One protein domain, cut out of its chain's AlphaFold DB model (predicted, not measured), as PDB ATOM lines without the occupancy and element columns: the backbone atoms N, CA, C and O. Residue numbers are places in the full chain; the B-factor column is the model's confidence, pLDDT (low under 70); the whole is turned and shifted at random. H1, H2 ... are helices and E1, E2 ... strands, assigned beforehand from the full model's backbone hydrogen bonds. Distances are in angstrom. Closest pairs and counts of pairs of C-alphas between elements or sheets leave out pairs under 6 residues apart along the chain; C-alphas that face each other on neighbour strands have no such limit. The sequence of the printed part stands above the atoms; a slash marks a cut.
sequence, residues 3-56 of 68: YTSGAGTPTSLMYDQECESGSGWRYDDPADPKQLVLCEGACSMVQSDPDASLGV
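This is residues 3 to 56 of the 68 residues of an uncharacterized protein of Sorangium cellulosum (UniProt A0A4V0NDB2). This domain has little regular structure: mostly loops, elongated, with the small hairpin E2 and E3 toward one end and H1, E1 and E4 toward the other. The printed part has 54 residues, in chain order E1, E2, E3, H1, E4; the class is mixed, with 21 residues in named elements. It is compact, with a radius of gyration of the C-alphas of 11.4 A and spans of 36 by 20 by 16 A.

E2 is residues 25 to 27, from (-45.337, 38.533, -46.978), and E3 residues 36 to 38. H1, residues 40 to 48, is 12.1 A long. E1 is residues 10 to 12; E4, residues 53 to 55, ends at (-40.530, 40.551, -35.829).

E2 and E3 form an antiparallel hairpin at 145 degrees, with N 26 and O 37 2.8 A apart, within hydrogen-bond range. In H1 every O i to N i+4 pair is within range. The closest C-alphas of H1 and E4, Val 46 and Ser 53, are 8.0 A apart. E1 and E4 pair with no named strand but are near each other.

The farthest C-alphas, Ala 7 and Ala 31, are 36.2 A apart. E1 to E2 is a long link. The printed part has no cut, and no printed residue is under 70 in pLDDT.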
ATOM      1  N   TYR A   3     -45.659  42.837 -37.737       94.50
ATOM      2  CA  TYR A   3     -45.413  44.272 -37.806       94.50
ATOM      3  C   TYR A   3     -45.920  44.922 -36.522       94.50
ATOM      4  O   TYR A   3     -47.057  44.684 -36.133       94.50
ATOM      5  N   THR A   4     -45.118  45.752 -35.870       95.94
ATOM      6  CA  THR A   4     -45.561  46.573 -34.736       95.94
ATOM      7  C   THR A   4     -45.329  48.029 -35.095       95.94
ATOM      8  O   THR A   4     -44.187  48.409 -35.344       95.94
ATOM      9  N   SER A   5     -46.397  48.828 -35.139       93.50
ATOM     10  CA  SER A   5     -46.300  50.264 -35.426       93.50
ATOM     11  C   SER A   5     -45.618  51.029 -34.292       93.50
ATOM     12  O   SER A   5     -45.544  50.531 -33.165       93.50
ATOM     13  N   GLY A   6     -45.218  52.277 -34.537       91.00
ATOM     14  CA  GLY A   6     -44.690  53.180 -33.505       91.00
ATOM     15  C   GLY A   6     -45.659  53.431 -32.341       91.00
ATOM     16  O   GLY A   6     -45.246  53.753 -31.230       91.00
ATOM     17  N   ALA A   7     -46.962  53.211 -32.556       89.44
ATOM     18  CA  ALA A   7     -47.984  53.251 -31.506       89.44
ATOM     19  C   ALA A   7     -47.999  51.994 -30.607       89.44
ATOM     20  O   ALA A   7     -48.718  51.963 -29.609       89.44
ATOM     21  N   GLY A   8     -47.223  50.962 -30.953       89.88
ATOM     22  CA  GLY A   8     -47.039  49.744 -30.165       89.88
ATOM     23  C   GLY A   8     -48.068  48.641 -30.415       89.88
ATOM     24  O   GLY A   8     -48.108  47.681 -29.648       89.88
ATOM     25  N   THR A   9     -48.902  48.741 -31.455       88.81
ATOM     26  CA  THR A   9     -49.909  47.711 -31.762       88.81
ATOM     27  C   THR A   9     -49.331  46.656 -32.711       88.81
ATOM     28  O   THR A   9     -49.067  46.980 -33.874       88.81
ATOM     29  N   PRO A  10     -49.161  45.393 -32.272       92.56
ATOM     30  CA  PRO A  10     -48.693  44.321 -33.137       92.56
ATOM     31  C   PRO A  10     -49.803  43.847 -34.083       92.56
ATOM     32  O   PRO A  10     -50.947  43.630 -33.685       92.56
ATOM     33  N   THR A  11     -49.440  43.649 -35.344       93.38
ATOM     34  CA  THR A  11     -50.283  43.159 -36.433       93.38
ATOM     35  C   THR A  11     -49.567  42.008 -37.122       93.38
ATOM     36  O   THR A  11     -48.403  42.118 -37.511       93.38
ATOM     37  N   SER A  12     -50.262  40.886 -37.283       94.38
ATOM     38  CA  SER A  12     -49.703  39.728 -37.973       94.38
ATOM     39  C   SER A  12     -49.804  39.914 -39.485       94.38
ATOM     40  O   SER A  12     -50.897  40.137 -40.007       94.38
ATOM     41  N   LEU A  13     -48.674  39.809 -40.182       94.38
ATOM     42  CA  LEU A  13     -48.630  39.769 -41.640       94.38
ATOM     43  C   LEU A  13     -48.779  38.306 -42.069       94.38
ATOM     44  O   LEU A  13     -47.960  37.452 -41.704       94.38
ATOM     45  N   MET A  14     -49.840  38.009 -42.817       95.12
ATOM     46  CA  MET A  14     -50.110  36.659 -43.320       95.12
ATOM     47  C   MET A  14     -49.185  36.312 -44.489       95.12
ATOM     48  O   MET A  14     -48.756  37.194 -45.230       95.12
ATOM     49  N   TYR A  15     -48.875  35.025 -44.642       94.25
ATOM     50  CA  TYR A  15     -48.163  34.546 -45.821       94.25
ATOM     51  C   TYR A  15     -49.073  34.635 -47.053       94.25
ATOM     52  O   TYR A  15     -50.211  34.170 -47.011       94.25
ATOM     53  N   ASP A  16     -48.566  35.224 -48.128       95.75
ATOM     54  CA  ASP A  16     -49.277  35.473 -49.377       95.75
ATOM     55  C   ASP A  16     -48.268  35.498 -50.535       95.75
ATOM     56  O   ASP A  16     -47.692  36.538 -50.852       95.75
ATOM     57  N   GLN A  17     -48.021  34.330 -51.140       96.00
ATOM     58  CA  GLN A  17     -47.004  34.173 -52.188       96.00
ATOM     59  C   GLN A  17     -47.277  35.048 -53.423       96.00
ATOM     60  O   GLN A  17     -46.334  35.549 -54.042       96.00
ATOM     61  N   GLU A  18     -48.555  35.253 -53.739       95.56
ATOM     62  CA  GLU A  18     -49.020  36.029 -54.893       95.56
ATOM     63  C   GLU A  18     -49.219  37.516 -54.558       95.56
ATOM     64  O   GLU A  18     -49.422  38.334 -55.455       95.56
ATOM     65  N   CYS A  19     -49.133  37.884 -53.276       94.12
ATOM     66  CA  CYS A  19     -49.447  39.217 -52.770       94.12
ATOM     67  C   CYS A  19     -50.850  39.716 -53.160       94.12
ATOM     68  O   CYS A  19     -51.045  40.919 -53.345       94.12
ATOM     69  N   GLU A  20     -51.843  38.827 -53.241       94.19
ATOM     70  CA  GLU A  20     -53.219  39.170 -53.630       94.19
ATOM     71  C   GLU A  20     -53.878  40.137 -52.632       94.19
ATOM     72  O   GLU A  20     -54.590  41.067 -53.014       94.19
ATOM     73  N   SER A  21     -53.580  39.975 -51.342       90.69
ATOM     74  CA  SER A  21     -54.046  40.867 -50.275       90.69
ATOM     75  C   SER A  21     -53.253  42.175 -50.176       90.69
ATOM     76  O   SER A  21     -53.674  43.100 -49.477       90.69
ATOM     77  N   GLY A  22     -52.059  42.237 -50.780       91.12
ATOM     78  CA  GLY A  22     -51.103  43.349 -50.697       91.12
ATOM     79  C   GLY A  22     -50.495  43.617 -49.309       91.12
ATOM     80  O   GLY A  22     -49.510  44.348 -49.211       91.12
ATOM     81  N   SER A  23     -51.037  43.027 -48.243       93.25
ATOM     82  CA  SER A  23     -50.669  43.268 -46.836       93.25
ATOM     83  C   SER A  23     -49.909  42.101 -46.195       93.25
ATOM     84  O   SER A  23     -49.616  42.127 -45.002       93.25
ATOM     85  N   GLY A  24     -49.574  41.083 -46.985       95.31
ATOM     86  CA  GLY A  24     -48.846  39.908 -46.536       95.31
ATOM     87  C   GLY A  24     -47.334  39.971 -46.745       95.31
ATOM     88  O   GLY A  24     -46.725  41.017 -46.999       95.31
ATOM     89  N   TRP A  25     -46.733  38.794 -46.653       95.81
ATOM     90  CA  TRP A  25     -45.337  38.533 -46.978       95.81
ATOM     91  C   TRP A  25     -45.191  37.220 -47.726       95.81
ATOM     92  O   TRP A  25     -46.057  36.355 -47.654       95.81
ATOM     93  N   ARG A  26     -44.064  37.050 -48.401       95.31
ATOM     94  CA  ARG A  26     -43.780  35.871 -49.214       95.31
ATOM     95  C   ARG A  26     -42.322  35.468 -49.144       95.31
ATOM     96  O   ARG A  26     -41.478  36.251 -48.706       95.31
ATOM     97  N   TYR A  27     -42.034  34.269 -49.628       95.38
ATOM     98  CA  TYR A  27     -40.668  33.906 -49.973       95.38
ATOM     99  C   TYR A  27     -40.306  34.492 -51.337       95.38
ATOM    100  O   TYR A  27     -41.172  34.691 -52.197       95.38
ATOM    101  N   ASP A  28     -39.022  34.779 -51.533       94.44
ATOM    102  CA  ASP A  28     -38.497  35.117 -52.856       94.44
ATOM    103  C   ASP A  28     -38.658  33.951 -53.835       94.44
ATOM    104  O   ASP A  28     -39.164  34.148 -54.940       94.44
ATOM    105  N   ASP A  29     -38.312  32.744 -53.393       93.44
ATOM    106  CA  ASP A  29     -38.582  31.488 -54.084       93.44
ATOM    107  C   ASP A  29     -39.225  30.493 -53.096       93.44
ATOM    108  O   ASP A  29     -38.619  30.166 -52.076       93.44
ATOM    109  N   PRO A  30     -40.452  30.001 -53.347       90.31
ATOM    110  CA  PRO A  30     -41.113  29.057 -52.448       90.31
ATOM    111  C   PRO A  30     -40.484  27.652 -52.452       90.31
ATOM    112  O   PRO A  30     -40.763  26.868 -51.547       90.31
ATOM    113  N   ALA A  31     -39.672  27.308 -53.456       92.31
ATOM    114  CA  ALA A  31     -38.975  26.027 -53.554       92.31
ATOM    115  C   ALA A  31     -37.548  26.072 -52.976       92.31
ATOM    116  O   ALA A  31     -37.054  25.041 -52.521       92.31
ATOM    117  N   ASP A  32     -36.897  27.239 -52.981       92.12
ATOM    118  CA  ASP A  32     -35.562  27.469 -52.400       92.12
ATOM    119  C   ASP A  32     -35.493  28.853 -51.714       92.12
ATOM    120  O   ASP A  32     -34.870  29.782 -52.241       92.12
ATOM    121  N   PRO A  33     -36.160  29.023 -50.555       91.94
ATOM    122  CA  PRO A  33     -36.331  30.328 -49.930       91.94
ATOM    123  C   PRO A  33     -35.013  30.866 -49.376       91.94
ATOM    124  O   PRO A  33     -34.381  30.258 -48.507       91.94
ATOM    125  N   LYS A  34     -34.624  32.058 -49.827       95.00
ATOM    126  CA  LYS A  34     -33.431  32.777 -49.341       95.00
ATOM    127  C   LYS A  34     -33.785  34.081 -48.656       95.00
ATOM    128  O   LYS A  34     -32.985  34.598 -47.876       95.00
ATOM    129  N   GLN A  35     -34.961  34.624 -48.948       94.38
ATOM    130  CA  GLN A  35     -35.409  35.908 -48.441       94.38
ATOM    131  C   GLN A  35     -36.886  35.866 -48.068       94.38
ATOM    132  O   GLN A  35     -37.707  35.205 -48.701       94.38
ATOM    133  N   LEU A  36     -37.217  36.652 -47.049       94.50
ATOM    134  CA  LEU A  36     -38.583  37.017 -46.706       94.50
ATOM    135  C   LEU A  36     -38.856  38.392 -47.312       94.50
ATOM    136  O   LEU A  36     -38.163  39.360 -46.996       94.50
ATOM    137  N   VAL A  37     -39.850  38.483 -48.189       95.75
ATOM    138  CA  VAL A  37     -40.173  39.695 -48.947       95.75
ATOM    139  C   VAL A  37     -41.558  40.187 -48.543       95.75
ATOM    140  O   VAL A  37     -42.528  39.431 -48.572       95.75
ATOM    141  N   LEU A  38     -41.669  41.465 -48.179       96.31
ATOM    142  CA  LEU A  38     -42.966  42.099 -47.941       96.31
ATOM    143  C   LEU A  38     -43.693  42.358 -49.259       96.31
ATOM    144  O   LEU A  38     -43.084  42.802 -50.234       96.31
ATOM    145  N   CYS A  39     -45.006  42.145 -49.266       96.81
ATOM    146  CA  CYS A  39     -45.856  42.634 -50.344       96.81
ATOM    147  C   CYS A  39     -45.850  44.169 -50.379       96.81
ATOM    148  O   CYS A  39     -45.587  44.819 -49.367       96.81
ATOM    149  N   GLU A  40     -46.138  44.769 -51.535       95.81
ATOM    150  CA  GLU A  40     -45.964  46.214 -51.759       95.81
ATOM    151  C   GLU A  40     -46.729  47.091 -50.749       95.81
ATOM    152  O   GLU A  40     -46.185  48.078 -50.245       95.81
ATOM    153  N   GLY A  41     -47.954  46.699 -50.387       94.75
ATOM    154  CA  GLY A  41     -48.764  47.408 -49.395       94.75
ATOM    155  C   GLY A  41     -48.184  47.318 -47.983       94.75
ATOM    156  O   GLY A  41     -48.040  48.340 -47.312       94.75
ATOM    157  N   ALA A  42     -47.782  46.121 -47.549       95.31
ATOM    158  CA  ALA A  42     -47.091  45.928 -46.271       95.31
ATOM    159  C   ALA A  42     -45.757  46.689 -46.225       95.31
ATOM    160  O   ALA A  42     -45.448  47.346 -45.234       95.31
ATOM    161  N   CYS A  43     -44.989  46.658 -47.315       95.38
ATOM    162  CA  CYS A  43     -43.719  47.366 -47.440       95.38
ATOM    163  C   CYS A  43     -43.905  48.883 -47.299       95.38
ATOM    164  O   CYS A  43     -43.232  49.519 -46.491       95.38
ATOM    165  N   SER A  44     -44.875  49.449 -48.020       95.00
ATOM    166  CA  SER A  44     -45.195  50.879 -47.959       95.00
ATOM    167  C   SER A  44     -45.668  51.302 -46.568       95.00
ATOM    168  O   SER A  44     -45.288  52.369 -46.088       95.00
ATOM    169  N   MET A  45     -46.463  50.458 -45.900       92.62
ATOM    170  CA  MET A  45     -46.919  50.695 -44.528       92.62
ATOM    171  C   MET A  45     -45.741  50.773 -43.556       92.62
ATOM    172  O   MET A  45     -45.639  51.745 -42.814       92.62
ATOM    173  N   VAL A  46     -44.827  49.799 -43.606       93.38
ATOM    174  CA  VAL A  46     -43.628  49.771 -42.755       93.38
ATOM    175  C   VAL A  46     -42.730  50.973 -43.033       93.38
ATOM    176  O   VAL A  46     -42.281  51.628 -42.103       93.38
ATOM    177  N   GLN A  47     -42.474  51.293 -44.302       94.38
ATOM    178  CA  GLN A  47     -41.594  52.409 -44.670       94.38
ATOM    179  C   GLN A  47     -42.166  53.783 -44.297       94.38
ATOM    180  O   GLN A  47     -41.407  54.739 -44.149       94.38
ATOM    181  N   SER A  48     -43.489  53.888 -44.158       94.62
ATOM    182  CA  SER A  48     -44.166  55.128 -43.763       94.62
ATOM    183  C   SER A  48     -44.164  55.360 -42.248       94.62
ATOM    184  O   SER A  48     -44.462  56.474 -41.818       94.62
ATOM    185  N   ASP A  49     -43.838  54.342 -41.447       94.19
ATOM    186  CA  ASP A  49     -43.761  54.419 -39.987       94.19
ATOM    187  C   ASP A  49     -42.297  54.238 -39.529       94.19
ATOM    188  O   ASP A  49     -41.809  53.112 -39.433       94.19
ATOM    189  N   PRO A  50     -41.559  55.333 -39.259       92.38
ATOM    190  CA  PRO A  50     -40.138  55.267 -38.912       92.38
ATOM    191  C   PRO A  50     -39.864  54.597 -37.558       92.38
ATOM    192  O   PRO A  50     -38.733  54.181 -37.312       92.38
ATOM    193  N   ASP A  51     -40.880  54.491 -36.700       95.19
ATOM    194  CA  ASP A  51     -40.800  53.851 -35.388       95.19
ATOM    195  C   ASP A  51     -41.311  52.398 -35.429       95.19
ATOM    196  O   ASP A  51     -41.379  51.722 -34.397       95.19
ATOM    197  N   ALA A  52     -41.671  51.892 -36.614       94.44
ATOM    198  CA  ALA A  52     -42.113  50.520 -36.775       94.44
ATOM    199  C   ALA A  52     -40.998  49.502 -36.516       94.44
ATOM    200  O   ALA A  52     -39.824  49.697 -36.834       94.44
ATOM    201  N   SER A  53     -41.403  48.336 -36.021       94.81
ATOM    202  CA  SER A  53     -40.542  47.163 -35.890       94.81
ATOM    203  C   SER A  53     -41.150  45.947 -36.585       94.81
ATOM    204  O   SER A  53     -42.369  45.754 -36.608       94.81
ATOM    205  N   LEU A  54     -40.281  45.116 -37.158       94.12
ATOM    206  CA  LEU A  54     -40.641  43.840 -37.770       94.12
ATOM    207  C   LEU A  54     -40.034  42.696 -36.960       94.12
ATOM    208  O   LEU A  54     -38.821  42.632 -36.769       94.12
ATOM    209  N   GLY A  55     -40.892  41.792 -36.502       93.19
ATOM    210  CA  GLY A  55     -40.530  40.551 -35.829       93.19
ATOM    211  C   GLY A  55     -40.686  39.353 -36.759       93.19
ATOM    212  O   GLY A  55     -41.728  39.174 -37.400       93.19
ATOM    213  N   VAL A  56     -39.655  38.515 -36.814       91.31
ATOM    214  CA  VAL A  56     -39.673  37.235 -37.525       91.31
ATOM    215  C   VAL A  56     -39.234  36.151 -36.556       91.31
ATOM    216  O   VAL A  56     -38.137  36.214 -36.005       91.31
TER     217      VAL A  56